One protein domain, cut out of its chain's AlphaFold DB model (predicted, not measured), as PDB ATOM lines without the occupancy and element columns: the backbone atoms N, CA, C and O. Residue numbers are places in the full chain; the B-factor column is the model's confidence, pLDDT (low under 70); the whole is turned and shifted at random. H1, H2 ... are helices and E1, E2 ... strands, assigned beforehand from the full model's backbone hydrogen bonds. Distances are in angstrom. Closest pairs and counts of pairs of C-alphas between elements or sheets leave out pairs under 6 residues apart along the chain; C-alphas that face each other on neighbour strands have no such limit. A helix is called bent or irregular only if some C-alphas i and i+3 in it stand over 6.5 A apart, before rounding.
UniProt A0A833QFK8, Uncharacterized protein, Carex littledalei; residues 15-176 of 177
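AT A GLANCE: This is residues 15 to 176 of the 177 residues of an uncharacterized protein of Carex littledalei (UniProt A0A833QFK8). The model is a long rod built along the bent helix H4. At one end H1 packs on the first part of H4, H2 on H1 and H3 on H2, with the small strand hairpin E1 and E2 beyond; at the other end H5 follows H4 as a short turn, and H6 folds back on H4. The printed part has 162 residues, mostly helix by class, with named elements in the order H1, E1, E2, H2, H3, H4, H5, H6. It is only just extended, close to loose, with a radius of gyration of the C-alphas of 23.1 A and spans of 82 by 28 by 23 A.

HOW THE PARTS SIT: H1, residues 16 to 42, touches H2, residues 54 to 71, opposite ways at a steep tilt of 48 degrees, closest at C-alphas Cys 35 and Val 64, 6.1 A. E1, residues 44 to 46, and E2, residues 49 to 51, form an antiparallel hairpin, with N 44 and O 51 within hydrogen-bond range at 2.9 A. H2 is irregular, but only just: C-alphas 55 and 58 are 6.9 A apart. H2 and H3, residues 82 to 94, form a helical hairpin, closest at C-alphas Val 54 and Val 89, 6.0 A. H4, residues 101 to 143, assigned as one helix by its hydrogen bonds, is bent: C-alphas 129 and 132 are 6.8 A apart, and arms H4a, residues 101 to 129, and H4b, residues 132 to 143, stand at 42 degrees, a steep tilt. H4a touches H1, closest at C-alphas Gln 105 and Cys 35, 6.0 A. H5, residues 149 to 153, touches H4b. H6, residues 157 to 174, touches H4a, closest at C-alphas Ser 165 and Ala 127, 5.2 A, and H4b. Every O i to N i+4 pair is within hydrogen-bond range in H1, H3, H4a, H4b, H5 and H6, and 12 of 14 in H2.

IN THESE COORDINATES: H1 begins at C-alpha 16 (110.630, -8.838, -73.396) and is 39.4 A long; H2 measures 26.1 A, H3 18.3 A, H4a 42.2 A and H6 25.4 A, ending at C-alpha 174 (105.000, -14.560, -86.650).

THE WHOLE: The C-alphas farthest apart, Ala 47 and Pro 146, are 82.1 A apart. Residues 15 to 26, of which 16 to 26 belong to H1, stand free. The printed part has no cut and no long link. Its mean pLDDT is 75.7, with residues 15 to 27 and 145 to 154 among those under 70.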
ATOM      1  N   CYS A  15     112.668  -5.728 -71.209       27.89
ATOM      2  CA  CYS A  15     112.000  -5.333 -72.449       27.89
ATOM      3  C   CYS A  15     111.105  -6.433 -73.045       27.89
ATOM      4  O   CYS A  15     110.063  -6.104 -73.601       27.89
ATOM      5  N   VAL A  16     111.453  -7.718 -72.885       30.92
ATOM      6  CA  VAL A  16     110.630  -8.838 -73.396       30.92
ATOM      7  C   VAL A  16     109.326  -8.938 -72.594       30.92
ATOM      8  O   VAL A  16     108.242  -8.976 -73.164       30.92
ATOM      9  N   LEU A  17     109.418  -8.791 -71.266       32.84
ATOM     10  CA  LEU A  17     108.262  -8.789 -70.358       32.84
ATOM     11  C   LEU A  17     107.257  -7.650 -70.621       32.84
ATOM     12  O   LEU A  17     106.073  -7.797 -70.326       32.84
ATOM     13  N   LYS A  18     107.703  -6.505 -71.158       27.72
ATOM     14  CA  LYS A  18     106.816  -5.360 -71.432       27.72
ATOM     15  C   LYS A  18     105.954  -5.561 -72.680       27.72
ATOM     16  O   LYS A  18     104.820  -5.092 -72.698       27.72
ATOM     17  N   ILE A  19     106.460  -6.274 -73.688       34.72
ATOM     18  CA  ILE A  19     105.717  -6.572 -74.922       34.72
ATOM     19  C   ILE A  19     104.620  -7.609 -74.629       34.72
ATOM     20  O   ILE A  19     103.467  -7.415 -75.019       34.72
ATOM     21  N   ASP A  20     104.934  -8.636 -73.832       39.50
ATOM     22  CA  ASP A  20     103.968  -9.661 -73.419       39.50
ATOM     23  C   ASP A  20     102.823  -9.098 -72.563       39.50
ATOM     24  O   ASP A  20     101.661  -9.483 -72.734       39.50
ATOM     25  N   ALA A  21     103.111  -8.150 -71.665       38.38
ATOM     26  CA  ALA A  21     102.106  -7.563 -70.780       38.38
ATOM     27  C   ALA A  21     101.055  -6.740 -71.547       38.38
ATOM     28  O   ALA A  21      99.856  -6.928 -71.337       38.38
ATOM     29  N   SER A  22     101.472  -5.873 -72.475       35.16
ATOM     30  CA  SER A  22     100.548  -5.044 -73.262       35.16
ATOM     31  C   SER A  22      99.701  -5.865 -74.239       35.16
ATOM     32  O   SER A  22      98.498  -5.621 -74.357       35.16
ATOM     33  N   ILE A  23     100.286  -6.890 -74.873       48.31
ATOM     34  CA  ILE A  23      99.562  -7.832 -75.746       48.31
ATOM     35  C   ILE A  23      98.546  -8.650 -74.933       48.31
ATOM     36  O   ILE A  23      97.409  -8.848 -75.368       48.31
ATOM     37  N   THR A  24      98.907  -9.069 -73.718       57.91
ATOM     38  CA  THR A  24      98.009  -9.803 -72.814       57.91
ATOM     39  C   THR A  24      96.844  -8.938 -72.326       57.91
ATOM     40  O   THR A  24      95.708  -9.416 -72.260       57.91
ATOM     41  N   ILE A  25      97.087  -7.658 -72.022       60.41
ATOM     42  CA  ILE A  25      96.047  -6.717 -71.581       60.41
ATOM     43  C   ILE A  25      95.069  -6.416 -72.723       60.41
ATOM     44  O   ILE A  25      93.861  -6.545 -72.528       60.41
ATOM     45  N   ALA A  26      95.558  -6.088 -73.923       61.66
ATOM     46  CA  ALA A  26      94.703  -5.813 -75.082       61.66
ATOM     47  C   ALA A  26      93.837  -7.029 -75.457       61.66
ATOM     48  O   ALA A  26      92.630  -6.899 -75.669       61.66
ATOM     49  N   ARG A  27      94.428  -8.232 -75.438       68.69
ATOM     50  CA  ARG A  27      93.712  -9.492 -75.674       68.69
ATOM     51  C   ARG A  27      92.631  -9.737 -74.620       68.69
ATOM     52  O   ARG A  27      91.516 -10.110 -74.973       68.69
ATOM     53  N   LYS A  28      92.922  -9.483 -73.338       78.12
ATOM     54  CA  LYS A  28      91.948  -9.616 -72.241       78.12
ATOM     55  C   LYS A  28      90.749  -8.685 -72.429       78.12
ATOM     56  O   LYS A  28      89.616  -9.151 -72.360       78.12
ATOM     57  N   TRP A  29      90.987  -7.401 -72.698       81.50
ATOM     58  CA  TRP A  29      89.917  -6.427 -72.940       81.50
ATOM     59  C   TRP A  29      89.032  -6.820 -74.121       81.50
ATOM     60  O   TRP A  29      87.811  -6.675 -74.073       81.50
ATOM     61  N   HIS A  30      89.651  -7.341 -75.178       81.50
ATOM     62  CA  HIS A  30      88.939  -7.777 -76.365       81.50
ATOM     63  C   HIS A  30      88.034  -8.984 -76.080       81.50
ATOM     64  O   HIS A  30      86.850  -8.957 -76.413       81.50
ATOM     65  N   VAL A  31      88.552  -9.996 -75.375       82.25
ATOM     66  CA  VAL A  31      87.758 -11.152 -74.930       82.25
ATOM     67  C   VAL A  31      86.613 -10.708 -74.020       82.25
ATOM     68  O   VAL A  31      85.480 -11.112 -74.243       82.25
ATOM     69  N   GLN A  32      86.861  -9.819 -73.054       87.69
ATOM     70  CA  GLN A  32      85.807  -9.301 -72.172       87.69
ATOM     71  C   GLN A  32      84.702  -8.576 -72.944       87.69
ATOM     72  O   GLN A  32      83.525  -8.739 -72.632       87.69
ATOM     73  N   ARG A  33      85.060  -7.813 -73.983       88.25
ATOM     74  CA  ARG A  33      84.085  -7.148 -74.856       88.25
ATOM     75  C   ARG A  33      83.235  -8.157 -75.628       88.25
ATOM     76  O   ARG A  33      82.034  -7.940 -75.759       88.25
ATOM     77  N   ILE A  34      83.836  -9.236 -76.127       86.62
ATOM     78  CA  ILE A  34      83.106 -10.317 -76.806       86.62
ATOM     79  C   ILE A  34      82.175 -11.024 -75.821       86.62
ATOM     80  O   ILE A  34      80.994 -11.168 -76.112       86.62
ATOM     81  N   CYS A  35      82.676 -11.401 -74.642       88.25
ATOM     82  CA  CYS A  35      81.864 -12.031 -73.604       88.25
ATOM     83  C   CYS A  35      80.689 -11.149 -73.197       88.25
ATOM     84  O   CYS A  35      79.598 -11.668 -73.035       88.25
ATOM     85  N   LYS A  36      80.897  -9.833 -73.062       91.31
ATOM     86  CA  LYS A  36      79.816  -8.897 -72.752       91.31
ATOM     87  C   LYS A  36      78.736  -8.909 -73.831       91.31
ATOM     88  O   LYS A  36      77.579  -9.071 -73.492       91.31
ATOM     89  N   LYS A  37      79.109  -8.811 -75.110       90.00
ATOM     90  CA  LYS A  37      78.138  -8.855 -76.216       90.00
ATOM     91  C   LYS A  37      77.331 -10.151 -76.223       90.00
ATOM     92  O   LYS A  37      76.115 -10.107 -76.269       90.00
ATOM     93  N   VAL A  38      78.012 -11.295 -76.122       88.94
ATOM     94  CA  VAL A  38      77.332 -12.598 -76.098       88.94
ATOM     95  C   VAL A  38      76.468 -12.743 -74.845       88.94
ATOM     96  O   VAL A  38      75.391 -13.313 -74.909       88.94
ATOM     97  N   PHE A  39      76.910 -12.227 -73.702       89.19
ATOM     98  CA  PHE A  39      76.094 -12.244 -72.497       89.19
ATOM     99  C   PHE A  39      74.839 -11.387 -72.674       89.19
ATOM    100  O   PHE A  39      73.759 -11.880 -72.403       89.19
ATOM    101  N   ASP A  40      74.960 -10.170 -73.204       89.00
ATOM    102  CA  ASP A  40      73.815  -9.292 -73.460       89.00
ATOM    103  C   ASP A  40      72.805  -9.960 -74.429       89.00
ATOM    104  O   ASP A  40      71.604  -9.892 -74.181       89.00
ATOM    105  N   ASP A  41      73.276 -10.689 -75.453       87.69
ATOM    106  CA  ASP A  41      72.429 -11.389 -76.440       87.69
ATOM    107  C   ASP A  41      71.669 -12.611 -75.876       87.69
ATOM    108  O   ASP A  41      70.591 -12.949 -76.366       87.69
ATOM    109  N   TYR A  42      72.237 -13.306 -74.882       85.69
ATOM    110  CA  TYR A  42      71.697 -14.562 -74.328       85.69
ATOM    111  C   TYR A  42      71.228 -14.444 -72.872       85.69
ATOM    112  O   TYR A  42      70.778 -15.429 -72.283       85.69
ATOM    113  N   SER A  43      71.365 -13.265 -72.273       85.12
ATOM    114  CA  SER A  43      70.938 -13.013 -70.904       85.12
ATOM    115  C   SER A  43      69.432 -12.848 -70.811       85.12
ATOM    116  O   SER A  43      68.774 -12.300 -71.694       85.12
ATOM    117  N   GLU A  44      68.891 -13.301 -69.690       83.75
ATOM    118  CA  GLU A  44      67.525 -13.016 -69.299       83.75
ATOM    119  C   GLU A  44      67.536 -11.972 -68.186       83.75
ATOM    120  O   GLU A  44      68.429 -11.936 -67.336       83.75
ATOM    121  N   SER A  45      66.552 -11.080 -68.232       80.12
ATOM    122  CA  SER A  45      66.315 -10.093 -67.186       80.12
ATOM    123  C   SER A  45      65.077 -10.516 -66.414       80.12
ATOM    124  O   SER A  45      63.969 -10.379 -66.926       80.12
ATOM    125  N   ASP A  46      65.263 -11.011 -65.194       74.06
ATOM    126  CA  ASP A  46      64.160 -11.252 -64.264       74.06
ATOM    127  C   ASP A  46      64.375 -10.422 -62.998       74.06
ATOM    128  O   ASP A  46      65.494 -10.279 -62.502       74.06
ATOM    129  N   ALA A  47      63.303  -9.784 -62.530       73.12
ATOM    130  CA  ALA A  47      63.304  -8.890 -61.370       73.12
ATOM    131  C   ALA A  47      64.407  -7.796 -61.360       73.12
ATOM    132  O   ALA A  47      64.838  -7.345 -60.300       73.12
ATOM    133  N   GLY A  48      64.871  -7.345 -62.535       75.88
ATOM    134  CA  GLY A  48      65.923  -6.326 -62.665       75.88
ATOM    135  C   GLY A  48      67.356  -6.854 -62.534       75.88
ATOM    136  O   GLY A  48      68.299  -6.064 -62.599       75.88
ATOM    137  N   LYS A  49      67.539  -8.172 -62.392       78.69
ATOM    138  CA  LYS A  49      68.842  -8.836 -62.435       78.69
ATOM    139  C   LYS A  49      69.047  -9.483 -63.805       78.69
ATOM    140  O   LYS A  49      68.172 -10.183 -64.303       78.69
ATOM    141  N   VAL A  50      70.214  -9.245 -64.399       84.69
ATOM    142  CA  VAL A  50      70.612  -9.835 -65.683       84.69
ATOM    143  C   VAL A  50      71.456 -11.073 -65.408       84.69
ATOM    144  O   VAL A  50      72.548 -10.955 -64.850       84.69
ATOM    145  N   TYR A  51      70.967 -12.246 -65.801       86.19
ATOM    146  CA  TYR A  51      71.675 -13.509 -65.611       86.19
ATOM    147  C   TYR A  51      71.583 -14.408 -66.838       86.19
ATOM    148  O   TYR A  51      70.699 -14.282 -67.684       86.19
ATOM    149  N   LEU A  52      72.513 -15.353 -66.924       86.75
ATOM    150  CA  LEU A  52      72.502 -16.400 -67.932       86.75
ATOM    151  C   LEU A  52      71.986 -17.704 -67.317       86.75
ATOM    152  O   LEU A  52      72.516 -18.186 -66.309       86.75
ATOM    153  N   LYS A  53      70.969 -18.305 -67.947       85.25
ATOM    154  CA  LYS A  53      70.497 -19.644 -67.576       85.25
ATOM    155  C   LYS A  53      71.590 -20.677 -67.811       85.25
ATOM    156  O   LYS A  53      72.237 -20.692 -68.858       85.25
ATOM    157  N   VAL A  54      71.716 -21.607 -66.869       84.69
ATOM    158  CA  VAL A  54      72.707 -22.689 -66.928       84.69
ATOM    159  C   VAL A  54      72.551 -23.526 -68.208       84.69
ATOM    160  O   VAL A  54      73.548 -23.878 -68.833       84.69
ATOM    161  N   ASP A  55      71.320 -23.764 -68.668       84.06
ATOM    162  CA  ASP A  55      71.054 -24.537 -69.892       84.06
ATOM    163  C   ASP A  55      71.534 -23.818 -71.172       84.06
ATOM    164  O   ASP A  55      71.901 -24.460 -72.156       84.06
ATOM    165  N   SER A  56      71.603 -22.481 -71.150       86.81
ATOM    166  CA  SER A  56      72.086 -21.661 -72.273       86.81
ATOM    167  C   SER A  56      73.608 -21.476 -72.274       86.81
ATOM    168  O   SER A  56      74.170 -20.969 -73.249       86.81
ATOM    169  N   LEU A  57      74.302 -21.925 -71.219       89.19
ATOM    170  CA  LEU A  57      75.747 -21.764 -71.065       89.19
ATOM    171  C   LEU A  57      76.520 -22.397 -72.229       89.19
ATOM    172  O   LEU A  57      77.433 -21.776 -72.769       89.19
ATOM    173  N   HIS A  58      76.139 -23.604 -72.658       88.88
ATOM    174  CA  HIS A  58      76.819 -24.298 -73.755       88.88
ATOM    175  C   HIS A  58      76.784 -23.492 -75.062       88.88
ATOM    176  O   HIS A  58      77.814 -23.319 -75.713       88.88
ATOM    177  N   VAL A  59      75.618 -22.941 -75.411       89.81
ATOM    178  CA  VAL A  59      75.441 -22.128 -76.623       89.81
ATOM    179  C   VAL A  59      76.237 -20.828 -76.519       89.81
ATOM    180  O   VAL A  59      76.971 -20.484 -77.445       89.81
ATOM    181  N   ALA A  60      76.173 -20.145 -75.371       90.44
ATOM    182  CA  ALA A  60      76.924 -18.915 -75.138       90.44
ATOM    183  C   ALA A  60      78.442 -19.129 -75.297       90.44
ATOM    184  O   ALA A  60      79.126 -18.327 -75.934       90.44
ATOM    185  N   ILE A  61      78.977 -20.246 -74.794       90.62
ATOM    186  CA  ILE A  61      80.398 -20.597 -74.946       90.62
ATOM    187  C   ILE A  61      80.765 -20.767 -76.420       90.62
ATOM    188  O   ILE A  61      81.754 -20.186 -76.872       90.62
ATOM    189  N   LEU A  62      79.969 -21.520 -77.185       89.94
ATOM    190  CA  LEU A  62      80.209 -21.718 -78.617       89.94
ATOM    191  C   LEU A  62      80.231 -20.387 -79.373       89.94
ATOM    192  O   LEU A  62      81.098 -20.168 -80.218       89.94
ATOM    193  N   MET A  63      79.327 -19.468 -79.033       89.00
ATOM    194  CA  MET A  63      79.248 -18.149 -79.664       89.00
ATOM    195  C   MET A  63      80.432 -17.251 -79.315       89.00
ATOM    196  O   MET A  63      80.946 -16.543 -80.191       89.00
ATOM    197  N   VAL A  64      80.920 -17.310 -78.075       89.25
ATOM    198  CA  VAL A  64      82.154 -16.622 -77.681       89.25
ATOM    199  C   VAL A  64      83.338 -17.174 -78.462       89.25
ATOM    200  O   VAL A  64      84.058 -16.393 -79.075       89.25
ATOM    201  N   TYR A  65      83.522 -18.496 -78.508       85.62
ATOM    202  CA  TYR A  65      84.637 -19.106 -79.239       85.62
ATOM    203  C   TYR A  65      84.561 -18.820 -80.739       85.62
ATOM    204  O   TYR A  65      85.571 -18.473 -81.342       85.62
ATOM    205  N   ASN A  66      83.371 -18.856 -81.338       87.69
ATOM    206  CA  ASN A  66      83.158 -18.450 -82.726       87.69
ATOM    207  C   ASN A  66      83.560 -16.982 -82.955       87.69
ATOM    208  O   ASN A  66      84.295 -16.663 -83.887       87.69
ATOM    209  N   SER A  67      83.129 -16.077 -82.075       84.06
ATOM    210  CA  SER A  67      83.434 -14.644 -82.170       84.06
ATOM    211  C   SER A  67      84.915 -14.338 -81.946       84.06
ATOM    212  O   SER A  67      85.478 -13.487 -82.634       84.06
ATOM    213  N   VAL A  68      85.545 -15.043 -81.006       81.12
ATOM    214  CA  VAL A  68      86.979 -14.967 -80.719       81.12
ATOM    215  C   VAL A  68      87.779 -15.502 -81.903       81.12
ATOM    216  O   VAL A  68      88.703 -14.831 -82.339       81.12
ATOM    217  N   ASN A  69      87.395 -16.643 -82.477       78.81
ATOM    218  CA  ASN A  69      88.061 -17.233 -83.640       78.81
ATOM    219  C   ASN A  69      87.934 -16.374 -84.906       78.81
ATOM    220  O   ASN A  69      88.812 -16.414 -85.758       78.81
ATOM    221  N   LYS A  70      86.860 -15.587 -85.040       77.56
ATOM    222  CA  LYS A  70      86.709 -14.624 -86.144       77.56
ATOM    223  C   LYS A  70      87.615 -13.399 -86.005       77.56
ATOM    224  O   LYS A  70      87.976 -12.807 -87.014       77.56
ATOM    225  N   GLN A  71      87.918 -12.976 -84.777       68.00
ATOM    226  CA  GLN A  71      88.622 -11.713 -84.506       68.00
ATOM    227  C   GLN A  71      90.100 -11.904 -84.143       68.00
ATOM    228  O   GLN A  71      90.906 -11.006 -84.372       68.00
ATOM    229  N   LEU A  72      90.470 -13.056 -83.581       62.53
ATOM    230  CA  LEU A  72      91.857 -13.430 -83.337       62.53
ATOM    231  C   LEU A  72      92.352 -14.250 -84.532       62.53
ATOM    232  O   LEU A  72      91.973 -15.409 -84.688       62.53
ATOM    233  N   LEU A  73      93.194 -13.636 -85.367       49.66
ATOM    234  CA  LEU A  73      93.948 -14.325 -86.415       49.66
ATOM    235  C   LEU A  73      94.831 -15.390 -85.758       49.66
ATOM    236  O   LEU A  73      95.828 -15.044 -85.141       49.66
ATOM    237  N   ASN A  74      94.382 -16.644 -85.860       56.97
ATOM    238  CA  ASN A  74      95.068 -17.915 -85.627       56.97
ATOM    239  C   ASN A  74      95.949 -18.115 -84.359       56.97
ATOM    240  O   ASN A  74      96.553 -17.209 -83.793       56.97
ATOM    241  N   PRO A  75      96.095 -19.371 -83.891       61.31
ATOM    242  CA  PRO A  75      95.438 -20.585 -84.375       61.31
ATOM    243  C   PRO A  75      93.986 -20.675 -83.883       61.31
ATOM    244  O   PRO A  75      93.702 -20.349 -82.728       61.31
ATOM    245  N   HIS A  76      93.084 -21.124 -84.764       64.88
ATOM    246  CA  HIS A  76      91.708 -21.481 -84.412       64.88
ATOM    247  C   HIS A  76      91.679 -22.323 -83.137       64.88
ATOM    248  O   HIS A  76      92.340 -23.359 -83.051       64.88
ATOM    249  N   LYS A  77      90.917 -21.862 -82.144       70.06
ATOM    250  CA  LYS A  77      90.747 -22.587 -80.891       70.06
ATOM    251  C   LYS A  77      89.465 -23.375 -80.925       70.06
ATOM    252  O   LYS A  77      88.397 -22.830 -81.214       70.06
ATOM    253  N   GLU A  78      89.581 -24.645 -80.589       75.25
ATOM    254  CA  GLU A  78      88.410 -25.465 -80.359       75.25
ATOM    255  C   GLU A  78      87.745 -25.034 -79.045       75.25
ATOM    256  O   GLU A  78      88.438 -24.692 -78.081       75.25
ATOM    257  N   PRO A  79      86.406 -24.985 -79.005       82.25
ATOM    258  CA  PRO A  79      85.687 -24.783 -77.759       82.25
ATOM    259  C   PRO A  79      85.982 -25.930 -76.778       82.25
ATOM    260  O   PRO A  79      86.356 -27.028 -77.198       82.25
ATOM    261  N   PRO A  80      85.789 -25.709 -75.465       84.25
ATOM    262  CA  PRO A  80      85.952 -26.760 -74.471       84.25
ATOM    263  C   PRO A  80      85.060 -27.960 -74.794       84.25
ATOM    264  O   PRO A  80      83.960 -27.822 -75.339       84.25
ATOM    265  N   SER A  81      85.531 -29.151 -74.420       86.25
ATOM    266  CA  SER A  81      84.783 -30.382 -74.658       86.25
ATOM    267  C   SER A  81      83.406 -30.325 -73.994       86.25
ATOM    268  O   SER A  81      83.250 -29.769 -72.903       86.25
ATOM    269  N   ARG A  82      82.404 -30.943 -74.629       85.31
ATOM    270  CA  ARG A  82      81.031 -30.967 -74.107       85.31
ATOM    271  C   ARG A  82      80.962 -31.491 -72.667       85.31
ATOM    272  O   ARG A  82      80.280 -30.881 -71.857       85.31
ATOM    273  N   LYS A  83      81.749 -32.522 -72.335       86.88
ATOM    274  CA  LYS A  83      81.856 -33.073 -70.972       86.88
ATOM    275  C   LYS A  83      82.319 -32.025 -69.961       86.88
ATOM    276  O   LYS A  83      81.684 -31.835 -68.940       86.88
ATOM    277  N   THR A  84      83.368 -31.269 -70.290       87.00
ATOM    278  CA  THR A  84      83.886 -30.198 -69.420       87.00
ATOM    279  C   THR A  84      82.850 -29.100 -69.168       87.00
ATOM    280  O   THR A  84      82.819 -28.515 -68.086       87.00
ATOM    281  N   VAL A  85      82.017 -28.797 -70.167       88.44
ATOM    282  CA  VAL A  85      80.919 -27.833 -70.018       88.44
ATOM    283  C   VAL A  85      79.793 -28.420 -69.166       88.44
ATOM    284  O   VAL A  85      79.289 -27.722 -68.292       88.44
ATOM    285  N   GLU A  86      79.428 -29.685 -69.380       87.94
ATOM    286  CA  GLU A  86      78.411 -30.402 -68.598       87.94
ATOM    287  C   GLU A  86      78.798 -30.507 -67.115       87.94
ATOM    288  O   GLU A  86      77.984 -30.164 -66.261       87.94
ATOM    289  N   ASP A  87      80.056 -30.838 -66.807       90.19
ATOM    290  CA  ASP A  87      80.573 -30.882 -65.432       90.19
ATOM    291  C   ASP A  87      80.405 -29.521 -64.730       90.19
ATOM    292  O   ASP A  87      80.005 -29.437 -63.567       90.19
ATOM    293  N   LYS A  88      80.672 -28.421 -65.453       88.25
ATOM    294  CA  LYS A  88      80.473 -27.063 -64.931       88.25
ATOM    295  C   LYS A  88      79.002 -26.710 -64.771       88.25
ATOM    296  O   LYS A  88      78.634 -26.114 -63.763       88.25
ATOM    297  N   VAL A  89      78.158 -27.085 -65.726       87.94
ATOM    298  CA  VAL A  89      76.702 -26.920 -65.634       87.94
ATOM    299  C   VAL A  89      76.149 -27.631 -64.395       87.94
ATOM    300  O   VAL A  89      75.345 -27.049 -63.666       87.94
ATOM    301  N   GLU A  90      76.597 -28.855 -64.118       88.88
ATOM    302  CA  GLU A  90      76.175 -29.618 -62.945       88.88
ATOM    303  C   GLU A  90      76.645 -28.968 -61.634       88.88
ATOM    304  O   GLU A  90      75.864 -28.862 -60.685       88.88
ATOM    305  N   GLU A  91      77.873 -28.443 -61.599       88.50
ATOM    306  CA  GLU A  91      78.399 -27.671 -60.466       88.50
ATOM    307  C   GLU A  91      77.512 -26.451 -60.150       88.50
ATOM    308  O   GLU A  91      77.099 -26.266 -59.002       88.50
ATOM    309  N   TYR A  92      77.148 -25.659 -61.165       85.94
ATOM    310  CA  TYR A  92      76.257 -24.503 -60.999       85.94
ATOM    311  C   TYR A  92      74.841 -24.906 -60.570       85.94
ATOM    312  O   TYR A  92      74.256 -24.263 -59.694       85.94
ATOM    313  N   ARG A  93      74.307 -26.000 -61.132       86.25
ATOM    314  CA  ARG A  93      72.986 -26.534 -60.769       86.25
ATOM    315  C   ARG A  93      72.951 -26.993 -59.312       86.25
ATOM    316  O   ARG A  93      71.987 -26.707 -58.613       86.25
ATOM    317  N   ARG A  94      74.007 -27.647 -58.822       88.19
ATOM    318  CA  ARG A  94      74.089 -28.129 -57.434       88.19
ATOM    319  C   ARG A  94      74.067 -26.994 -56.410       88.19
ATOM    320  O   ARG A  94      73.551 -27.173 -55.311       88.19
ATOM    321  N   ILE A  95      74.622 -25.839 -56.771       86.31
ATOM    322  CA  ILE A  95      74.689 -24.646 -55.916       86.31
ATOM    323  C   ILE A  95      73.451 -23.742 -56.130       86.31
ATOM    324  O   ILE A  95      73.310 -22.734 -55.447       86.31
ATOM    325  N   ASN A  96      72.524 -24.110 -57.034       78.06
ATOM    326  CA  ASN A  96      71.379 -23.292 -57.466       78.06
ATOM    327  C   ASN A  96      71.790 -21.856 -57.810       78.06
ATOM    328  O   ASN A  96      71.158 -20.883 -57.397       78.06
ATOM    329  N   LYS A  97      72.905 -21.731 -58.529       78.50
ATOM    330  CA  LYS A  97      73.536 -20.448 -58.790       78.50
ATOM    331  C   LYS A  97      73.301 -20.010 -60.228       78.50
ATOM    332  O   LYS A  97      73.624 -20.730 -61.170       78.50
ATOM    333  N   GLU A  98      72.769 -18.806 -60.377       83.25
ATOM    334  CA  GLU A  98      72.675 -18.101 -61.653       83.25
ATOM    335  C   GLU A  98      74.042 -17.565 -62.086       83.25
ATOM    336  O   GLU A  98      74.880 -17.221 -61.250       83.25
ATOM    337  N   ILE A  99      74.269 -17.481 -63.397       86.62
ATOM    338  CA  ILE A  99      75.560 -17.058 -63.940       86.62
ATOM    339  C   ILE A  99      75.506 -15.560 -64.237       86.62
ATOM    340  O   ILE A  99      74.869 -15.131 -65.201       86.62
ATOM    341  N   ASP A 100      76.220 -14.774 -63.435       90.12
ATOM    342  CA  ASP A 100      76.398 -13.343 -63.674       90.12
ATOM    343  C   ASP A 100      77.495 -13.089 -64.733       90.12
ATOM    344  O   ASP A 100      78.366 -13.931 -64.989       90.12
ATOM    345  N   LEU A 101      77.503 -11.886 -65.318       88.25
ATOM    346  CA  LEU A 101      78.466 -11.489 -66.355       88.25
ATOM    347  C   LEU A 101      79.925 -11.685 -65.918       88.25
ATOM    348  O   LEU A 101      80.760 -12.138 -66.705       88.25
ATOM    349  N   GLU A 102      80.253 -11.336 -64.674       89.31
ATOM    350  CA  GLU A 102      81.616 -11.471 -64.153       89.31
ATOM    351  C   GLU A 102      82.066 -12.932 -64.078       89.31
ATOM    352  O   GLU A 102      83.226 -13.245 -64.361       89.31
ATOM    353  N   GLU A 103      81.149 -13.832 -63.728       88.12
ATOM    354  CA  GLU A 103      81.429 -15.262 -63.625       88.12
ATOM    355  C   GLU A 103      81.611 -15.867 -65.005       88.12
ATOM    356  O   GLU A 103      82.596 -16.564 -65.251       88.12
ATOM    357  N   PHE A 104      80.724 -15.507 -65.933       89.69
ATOM    358  CA  PHE A 104      80.834 -15.903 -67.328       89.69
ATOM    359  C   PHE A 104      82.170 -15.453 -67.935       89.69
ATOM    360  O   PHE A 104      82.902 -16.253 -68.521       89.69
ATOM    361  N   GLN A 105      82.557 -14.191 -67.727       89.81
ATOM    362  CA  GLN A 105      83.855 -13.683 -68.174       89.81
ATOM    363  C   GLN A 105      85.024 -14.436 -67.533       89.81
ATOM    364  O   GLN A 105      86.016 -14.717 -68.209       89.81
ATOM    365  N   ARG A 106      84.929 -14.762 -66.240       88.56
ATOM    366  CA  ARG A 106      85.978 -15.486 -65.517       88.56
ATOM    367  C   ARG A 106      86.163 -16.900 -66.065       88.56
ATOM    368  O   ARG A 106      87.305 -17.264 -66.335       88.56
ATOM    369  N   LEU A 107      85.074 -17.637 -66.287       89.44
ATOM    370  CA  LEU A 107      85.092 -18.987 -66.862       89.44
ATOM    371  C   LEU A 107      85.763 -19.005 -68.237       89.44
ATOM    372  O   LEU A 107      86.723 -19.743 -68.455       89.44
ATOM    373  N   ILE A 108      85.307 -18.140 -69.148       87.94
ATOM    374  CA  ILE A 108      85.868 -18.050 -70.499       87.94
ATOM    375  C   ILE A 108      87.354 -17.685 -70.449       87.94
ATOM    376  O   ILE A 108      88.176 -18.293 -71.134       87.94
ATOM    377  N   MET A 109      87.725 -16.699 -69.629       84.31
ATOM    378  CA  MET A 109      89.124 -16.294 -69.490       84.31
ATOM    379  C   MET A 109      89.993 -17.414 -68.916       84.31
ATOM    380  O   MET A 109      91.154 -17.529 -69.304       84.31
ATOM    381  N   GLU A 110      89.470 -18.221 -67.994       85.75
ATOM    382  CA  GLU A 110      90.182 -19.370 -67.442       85.75
ATOM    383  C   GLU A 110      90.450 -20.428 -68.517       85.75
ATOM    384  O   GLU A 110      91.595 -20.865 -68.658       85.75
ATOM    385  N   TRP A 111      89.444 -20.789 -69.317       83.31
ATOM    386  CA  TRP A 111      89.615 -21.747 -70.412       83.31
ATOM    387  C   TRP A 111      90.571 -21.234 -71.487       83.31
ATOM    388  O   TRP A 111      91.561 -21.897 -71.792       83.31
ATOM    389  N   ILE A 112      90.391 -19.995 -71.953       79.12
ATOM    390  CA  ILE A 112      91.278 -19.393 -72.957       79.12
ATOM    391  C   ILE A 112      92.734 -19.353 -72.471       79.12
ATOM    392  O   ILE A 112      93.647 -19.569 -73.273       79.12
ATOM    393  N   LYS A 113      92.976 -19.071 -71.183       76.06
ATOM    394  CA  LYS A 113      94.326 -19.077 -70.596       76.06
ATOM    395  C   LYS A 113      94.934 -20.474 -70.558       76.06
ATOM    396  O   LYS A 113      96.115 -20.606 -70.876       76.06
ATOM    397  N   LYS A 114      94.158 -21.494 -70.177       72.00
ATOM    398  CA  LYS A 114      94.626 -22.888 -70.174       72.00
ATOM    399  C   LYS A 114      95.071 -23.302 -71.577       72.00
ATOM    400  O   LYS A 114      96.196 -23.773 -71.725       72.00
ATOM    401  N   ASP A 115      94.279 -22.986 -72.600       67.88
ATOM    402  CA  ASP A 115      94.619 -23.296 -73.994       67.88
ATOM    403  C   ASP A 115      95.876 -22.550 -74.471       67.88
ATOM    404  O   ASP A 115      96.745 -23.130 -75.121       67.88
ATOM    405  N   LEU A 116      96.016 -21.258 -74.128       65.94
ATOM    406  CA  LEU A 116      97.207 -20.472 -74.483       65.94
ATOM    407  C   LEU A 116      98.478 -21.043 -73.864       65.94
ATOM    408  O   LEU A 116      99.496 -21.140 -74.546       65.94
ATOM    409  N   ASN A 117      98.420 -21.412 -72.586       65.69
ATOM    410  CA  ASN A 117      99.578 -21.950 -71.888       65.69
ATOM    411  C   ASN A 117     100.019 -23.278 -72.501       65.69
ATOM    412  O   ASN A 117     101.211 -23.471 -72.713       65.69
ATOM    413  N   VAL A 118      99.079 -24.163 -72.845       60.91
ATOM    414  CA  VAL A 118      99.400 -25.449 -73.482       60.91
ATOM    415  C   VAL A 118     100.074 -25.240 -74.840       60.91
ATOM    416  O   VAL A 118     101.121 -25.829 -75.107       60.91
ATOM    417  N   VAL A 119      99.533 -24.357 -75.684       63.84
ATOM    418  CA  VAL A 119     100.117 -24.068 -77.005       63.84
ATOM    419  C   VAL A 119     101.509 -23.442 -76.878       63.84
ATOM    420  O   VAL A 119     102.434 -23.865 -77.572       63.84
ATOM    421  N   LEU A 120     101.678 -22.463 -75.984       65.12
ATOM    422  CA  LEU A 120     102.955 -21.783 -75.779       65.12
ATOM    423  C   LEU A 120     104.026 -22.737 -75.234       65.12
ATOM    424  O   LEU A 120     105.158 -22.725 -75.714       65.12
ATOM    425  N   VAL A 121     103.666 -23.597 -74.277       70.94
ATOM    426  CA  VAL A 121     104.572 -24.612 -73.722       70.94
ATOM    427  C   VAL A 121     104.993 -25.603 -74.802       70.94
ATOM    428  O   VAL A 121     106.184 -25.863 -74.943       70.94
ATOM    429  N   ASN A 122     104.061 -26.100 -75.618       69.81
ATOM    430  CA  ASN A 122     104.386 -27.044 -76.690       69.81
ATOM    431  C   ASN A 122     105.325 -26.430 -77.740       69.81
ATOM    432  O   ASN A 122     106.285 -27.073 -78.167       69.81
ATOM    433  N   ARG A 123     105.092 -25.168 -78.121       69.56
ATOM    434  CA  ARG A 123     105.971 -24.408 -79.024       69.56
ATOM    435  C   ARG A 123     107.362 -24.206 -78.438       69.56
ATOM    436  O   ARG A 123     108.358 -24.460 -79.115       69.56
ATOM    437  N   ALA A 124     107.431 -23.810 -77.168       75.50
ATOM    438  CA  ALA A 124     108.692 -23.658 -76.460       75.50
ATOM    439  C   ALA A 124     109.453 -24.988 -76.417       75.50
ATOM    440  O   ALA A 124     110.612 -25.030 -76.812       75.50
ATOM    441  N   VAL A 125     108.804 -26.093 -76.040       78.62
ATOM    442  CA  VAL A 125     109.423 -27.428 -76.033       78.62
ATOM    443  C   VAL A 125     109.972 -27.784 -77.417       78.62
ATOM    444  O   VAL A 125     111.130 -28.186 -77.524       78.62
ATOM    445  N   LEU A 126     109.205 -27.564 -78.487       78.75
ATOM    446  CA  LEU A 126     109.665 -27.824 -79.853       78.75
ATOM    447  C   LEU A 126     110.883 -26.966 -80.235       78.75
ATOM    448  O   LEU A 126     111.835 -27.476 -80.825       78.75
ATOM    449  N   ALA A 127     110.881 -25.679 -79.877       76.88
ATOM    450  CA  ALA A 127     112.015 -24.789 -80.109       76.88
ATOM    451  C   ALA A 127     113.265 -25.253 -79.346       76.88
ATOM    452  O   ALA A 127     114.348 -25.315 -79.926       76.88
ATOM    453  N   PHE A 128     113.107 -25.656 -78.083       78.25
ATOM    454  CA  PHE A 128     114.185 -26.200 -77.256       78.25
ATOM    455  C   PHE A 128     114.758 -27.508 -77.817       78.25
ATOM    456  O   PHE A 128     115.966 -27.720 -77.731       78.25
ATOM    457  N   LEU A 129     113.928 -28.365 -78.418       84.69
ATOM    458  CA  LEU A 129     114.376 -29.605 -79.061       84.69
ATOM    459  C   LEU A 129     115.103 -29.349 -80.391       84.69
ATOM    460  O   LEU A 129     116.084 -30.026 -80.697       84.69
ATOM    461  N   ALA A 130     114.659 -28.362 -81.174       81.06
ATOM    462  CA  ALA A 130     115.246 -28.047 -82.478       81.06
ATOM    463  C   ALA A 130     116.512 -27.170 -82.389       81.06
ATOM    464  O   ALA A 130     117.406 -27.268 -83.238       81.06
ATOM    465  N   ALA A 131     116.619 -26.318 -81.366       79.75
ATOM    466  CA  ALA A 131     117.693 -25.335 -81.233       79.75
ATOM    467  C   ALA A 131     119.120 -25.921 -81.186       79.75
ATOM    468  O   ALA A 131     119.996 -25.340 -81.831       79.75
ATOM    469  N   PRO A 132     119.417 -27.054 -80.510       75.25
ATOM    470  CA  PRO A 132     120.765 -27.620 -80.490       75.25
ATOM    471  C   PRO A 132     121.219 -28.076 -81.879       75.25
ATOM    472  O   PRO A 132     122.358 -27.822 -82.264       75.25
ATOM    473  N   ALA A 133     120.321 -28.691 -82.657       83.88
ATOM    474  CA  ALA A 133     120.616 -29.137 -84.017       83.88
ATOM    475  C   ALA A 133     120.915 -27.945 -84.940       83.88
ATOM    476  O   ALA A 133     121.915 -27.953 -85.661       83.88
ATOM    477  N   LEU A 134     120.110 -26.882 -84.850       80.25
ATOM    478  CA  LEU A 134     120.330 -25.635 -85.589       80.25
ATOM    479  C   LEU A 134     121.641 -24.944 -85.181       80.25
ATOM    480  O   LEU A 134     122.408 -24.513 -86.043       80.25
ATOM    481  N   ALA A 135     121.951 -24.894 -83.882       81.38
ATOM    482  CA  ALA A 135     123.199 -24.323 -83.374       81.38
ATOM    483  C   ALA A 135     124.434 -25.109 -83.854       81.38
ATOM    484  O   ALA A 135     125.452 -24.516 -84.210       81.38
ATOM    485  N   MET A 136     124.356 -26.442 -83.903       80.75
ATOM    486  CA  MET A 136     125.452 -27.274 -84.409       80.75
ATOM    487  C   MET A 136     125.625 -27.148 -85.925       80.75
ATOM    488  O   MET A 136     126.757 -27.019 -86.390       80.75
ATOM    489  N   ALA A 137     124.531 -27.149 -86.692       82.44
ATOM    490  CA  ALA A 137     124.577 -27.000 -88.146       82.44
ATOM    491  C   ALA A 137     125.178 -25.646 -88.555       82.44
ATOM    492  O   ALA A 137     126.075 -25.585 -89.392       82.44
ATOM    493  N   THR A 138     124.755 -24.563 -87.900       78.06
ATOM    494  CA  THR A 138     125.279 -23.214 -88.162       78.06
ATOM    495  C   THR A 138     126.737 -23.062 -87.739       78.06
ATOM    496  O   THR A 138     127.531 -22.464 -88.468       78.06
ATOM    497  N   LYS A 139     127.141 -23.672 -86.617       73.12
ATOM    498  CA  LYS A 139     128.552 -23.708 -86.213       73.12
ATOM    499  C   LYS A 139     129.431 -24.443 -87.233       73.12
ATOM    500  O   LYS A 139     130.538 -23.990 -87.486       73.12
ATOM    501  N   ARG A 140     128.943 -25.527 -87.851       75.12
ATOM    502  CA  ARG A 140     129.665 -26.259 -88.912       75.12
ATOM    503  C   ARG A 140     129.734 -25.476 -90.228       75.12
ATOM    504  O   ARG A 140     130.798 -25.383 -90.825       75.12
ATOM    505  N   ALA A 141     128.634 -24.858 -90.649       76.25
ATOM    506  CA  ALA A 141     128.603 -24.079 -91.888       76.25
ATOM    507  C   ALA A 141     129.499 -22.826 -91.817       76.25
ATOM    508  O   ALA A 141     130.156 -22.458 -92.785       76.25
ATOM    509  N   THR A 142     129.577 -22.179 -90.651       69.06
ATOM    510  CA  THR A 142     130.417 -20.980 -90.466       69.06
ATOM    511  C   THR A 142     131.909 -21.291 -90.366       69.06
ATOM    512  O   THR A 142     132.721 -20.411 -90.651       69.06
ATOM    513  N   THR A 143     132.299 -22.526 -90.025       65.50
ATOM    514  CA  THR A 143     133.711 -22.941 -90.043       65.50
ATOM    515  C   THR A 143     134.290 -23.116 -91.445       65.50
ATOM    516  O   THR A 143     135.506 -23.034 -91.589       65.50
ATOM    517  N   GLU A 144     133.459 -23.290 -92.477       70.62
ATOM    518  CA  GLU A 144     133.927 -23.439 -93.864       70.62
ATOM    519  C   GLU A 144     134.232 -22.098 -94.555       70.62
ATOM    520  O   GLU A 144     134.781 -22.080 -95.654       70.62
ATOM    521  N   VAL A 145     133.933 -20.960 -93.914       68.75
ATOM    522  CA  VAL A 145     134.121 -19.628 -94.508       68.75
ATOM    523  C   VAL A 145     135.435 -18.990 -94.012       68.75
ATOM    524  O   VAL A 145     135.512 -18.605 -92.837       68.75
ATOM    525  N   PRO A 146     136.462 -18.798 -94.874       53.81
ATOM    526  CA  PRO A 146     137.831 -18.450 -94.457       53.81
ATOM    527  C   PRO A 146     137.977 -17.135 -93.679       53.81
ATOM    528  O   PRO A 146     138.894 -16.992 -92.872       53.81
ATOM    529  N   HIS A 147     137.080 -16.169 -93.905       61.09
ATOM    530  CA  HIS A 147     137.157 -14.833 -93.298       61.09
ATOM    531  C   HIS A 147     136.252 -14.640 -92.071       61.09
ATOM    532  O   HIS A 147     136.536 -13.781 -91.241       61.09
ATOM    533  N   VAL A 148     135.188 -15.436 -91.917       59.66
ATOM    534  CA  VAL A 148     134.155 -15.218 -90.879       59.66
ATOM    535  C   VAL A 148     134.198 -16.289 -89.778       59.66
ATOM    536  O   VAL A 148     133.778 -16.041 -88.645       59.66
ATOM    537  N   GLY A 149     134.783 -17.460 -90.061       58.50
ATOM    538  CA  GLY A 149     134.786 -18.609 -89.147       58.50
ATOM    539  C   GLY A 149     135.500 -18.379 -87.812       58.50
ATOM    540  O   GLY A 149     135.068 -18.911 -86.789       58.50
ATOM    541  N   LYS A 150     136.535 -17.526 -87.768       61.00
ATOM    542  CA  LYS A 150     137.290 -17.240 -86.529       61.00
ATOM    543  C   LYS A 150     136.491 -16.435 -85.496       61.00
ATOM    544  O   LYS A 150     136.710 -16.603 -84.298       61.00
ATOM    545  N   ALA A 151     135.569 -15.577 -85.938       65.06
ATOM    546  CA  ALA A 151     134.739 -14.772 -85.039       65.06
ATOM    547  C   ALA A 151     133.610 -15.609 -84.416       65.06
ATOM    548  O   ALA A 151     133.365 -15.527 -83.214       65.06
ATOM    549  N   VAL A 152     132.975 -16.473 -85.217       60.34
ATOM    550  CA  VAL A 152     131.869 -17.335 -84.769       60.34
ATOM    551  C   VAL A 152     132.361 -18.496 -83.896       60.34
ATOM    552  O   VAL A 152     131.668 -18.892 -82.960       60.34
ATOM    553  N   GLN A 153     133.589 -18.990 -84.100       62.44
ATOM    554  CA  GLN A 153     134.194 -20.018 -83.237       62.44
ATOM    555  C   GLN A 153     134.340 -19.593 -81.771       62.44
ATOM    556  O   GLN A 153     134.265 -20.441 -80.882       62.44
ATOM    557  N   LYS A 154     134.543 -18.293 -81.520       68.88
ATOM    558  CA  LYS A 154     134.681 -17.733 -80.169       68.88
ATOM    559  C   LYS A 154     133.357 -17.662 -79.410       68.88
ATOM    560  O   LYS A 154     133.375 -17.432 -78.203       68.88
ATOM    561  N   VAL A 155     132.224 -17.851 -80.088       72.75
ATOM    562  CA  VAL A 155     130.906 -17.811 -79.458       72.75
ATOM    563  C   VAL A 155     130.615 -19.164 -78.794       72.75
ATOM    564  O   VAL A 155     130.613 -20.201 -79.468       72.75
ATOM    565  N   PRO A 156     130.338 -19.190 -77.478       73.94
ATOM    566  CA  PRO A 156     129.936 -20.410 -76.799       73.94
ATOM    567  C   PRO A 156     128.619 -20.945 -77.370       73.94
ATOM    568  O   PRO A 156     127.645 -20.207 -77.520       73.94
ATOM    569  N   THR A 157     128.556 -22.255 -77.618       72.38
ATOM    570  CA  THR A 157     127.352 -22.952 -78.106       72.38
ATOM    571  C   THR A 157     126.066 -22.622 -77.313       72.38
ATOM    572  O   THR A 157     125.024 -22.481 -77.951       72.38
ATOM    573  N   PRO A 158     126.092 -22.412 -75.975       78.44
ATOM    574  CA  PRO A 158     124.904 -22.003 -75.213       78.44
ATOM    575  C   PRO A 158     124.303 -20.649 -75.623       78.44
ATOM    576  O   PRO A 158     123.095 -20.461 -75.508       78.44
ATOM    577  N   VAL A 159     125.124 -19.713 -76.113       78.94
ATOM    578  CA  VAL A 159     124.666 -18.386 -76.564       78.94
ATOM    579  C   VAL A 159     123.950 -18.493 -77.909       78.94
ATOM    580  O   VAL A 159     122.916 -17.868 -78.118       78.94
ATOM    581  N   LEU A 160     124.464 -19.332 -78.813       75.31
ATOM    582  CA  LEU A 160     123.783 -19.628 -80.075       75.31
ATOM    583  C   LEU A 160     122.470 -20.369 -79.822       75.31
ATOM    584  O   LEU A 160     121.449 -20.025 -80.404       75.31
ATOM    585  N   PHE A 161     122.478 -21.343 -78.911       79.12
ATOM    586  CA  PHE A 161     121.273 -22.058 -78.505       79.12
ATOM    587  C   PHE A 161     120.187 -21.113 -77.980       79.12
ATOM    588  O   PHE A 161     119.051 -21.195 -78.435       79.12
ATOM    589  N   SER A 162     120.517 -20.201 -77.059       78.44
ATOM    590  CA  SER A 162     119.517 -19.275 -76.516       78.44
ATOM    591  C   SER A 162     118.960 -18.348 -77.597       78.44
ATOM    592  O   SER A 162     117.749 -18.131 -77.644       78.44
ATOM    593  N   LEU A 163     119.815 -17.872 -78.506       83.06
ATOM    594  CA  LEU A 163     119.404 -17.043 -79.635       83.06
ATOM    595  C   LEU A 163     118.465 -17.796 -80.586       83.06
ATOM    596  O   LEU A 163     117.430 -17.252 -80.966       83.06
ATOM    597  N   PHE A 164     118.783 -19.044 -80.937       79.38
ATOM    598  CA  PHE A 164     117.930 -19.862 -81.799       79.38
ATOM    599  C   PHE A 164     116.622 -20.257 -81.122       79.38
ATOM    600  O   PHE A 164     115.590 -20.195 -81.776       79.38
ATOM    601  N   SER A 165     116.629 -20.606 -79.834       77.94
ATOM    602  CA  SER A 165     115.405 -20.925 -79.087       77.94
ATOM    603  C   SER A 165     114.454 -19.730 -79.042       77.94
ATOM    604  O   SER A 165     113.280 -19.872 -79.375       77.94
ATOM    605  N   VAL A 166     114.957 -18.537 -78.699       81.06
ATOM    606  CA  VAL A 166     114.146 -17.307 -78.697       81.06
ATOM    607  C   VAL A 166     113.693 -16.961 -80.114       81.06
ATOM    608  O   VAL A 166     112.516 -16.690 -80.334       81.06
ATOM    609  N   GLY A 167     114.599 -17.034 -81.091       80.94
ATOM    610  CA  GLY A 167     114.288 -16.781 -82.493       80.94
ATOM    611  C   GLY A 167     113.211 -17.718 -83.043       80.94
ATOM    612  O   GLY A 167     112.315 -17.252 -83.738       80.94
ATOM    613  N   LEU A 168     113.248 -19.013 -82.706       79.88
ATOM    614  CA  LEU A 168     112.244 -19.988 -83.139       79.88
ATOM    615  C   LEU A 168     110.878 -19.716 -82.523       79.88
ATOM    616  O   LEU A 168     109.891 -19.776 -83.245       79.88
ATOM    617  N   VAL A 169     110.814 -19.427 -81.221       76.62
ATOM    618  CA  VAL A 169     109.541 -19.111 -80.554       76.62
ATOM    619  C   VAL A 169     108.908 -17.878 -81.201       76.62
ATOM    620  O   VAL A 169     107.752 -17.927 -81.610       76.62
ATOM    621  N   LEU A 170     109.696 -16.821 -81.422       75.31
ATOM    622  CA  LEU A 170     109.218 -15.599 -82.074       75.31
ATOM    623  C   LEU A 170     108.824 -15.825 -83.545       75.31
ATOM    624  O   LEU A 170     107.811 -15.302 -84.001       75.31
ATOM    625  N   LEU A 171     109.585 -16.626 -84.299       73.31
ATOM    626  CA  LEU A 171     109.249 -16.982 -85.684       73.31
ATOM    627  C   LEU A 171     107.981 -17.839 -85.775       73.31
ATOM    628  O   LEU A 171     107.213 -17.684 -86.722       73.31
ATOM    629  N   GLN A 172     107.759 -18.739 -84.817       65.31
ATOM    630  CA  GLN A 172     106.532 -19.533 -84.737       65.31
ATOM    631  C   GLN A 172     105.313 -18.661 -84.429       65.31
ATOM    632  O   GLN A 172     104.232 -18.951 -84.933       65.31
ATOM    633  N   ASP A 173     105.478 -17.586 -83.658       60.66
ATOM    634  CA  ASP A 173     104.406 -16.618 -83.429       60.66
ATOM    635  C   ASP A 173     104.124 -15.766 -84.676       60.66
ATOM    636  O   ASP A 173     102.961 -15.569 -85.020       60.66
ATOM    637  N   LEU A 174     105.158 -15.340 -85.413       58.09
ATOM    638  CA  LEU A 174     105.000 -14.560 -86.650       58.09
ATOM    639  C   LEU A 174     104.419 -15.362 -87.819       58.09
ATOM    640  O   LEU A 174     103.697 -14.807 -88.634       58.09
ATOM    641  N   ARG A 175     104.731 -16.659 -87.933       49.12
ATOM    642  CA  ARG A 175     104.234 -17.511 -89.028       49.12
ATOM    643  C   ARG A 175     102.773 -17.947 -88.828       49.12
ATOM    644  O   ARG A 175     102.197 -18.557 -89.722       49.12
ATOM    645  N   VAL A 176     102.199 -17.686 -87.652       47.44
ATOM    646  CA  VAL A 176     100.818 -18.055 -87.299       47.44
ATOM    647  C   VAL A 176      99.879 -16.834 -87.239       47.44
ATOM    648  O   VAL A 176      98.673 -17.036 -87.129       47.44
TER     649      VAL A 176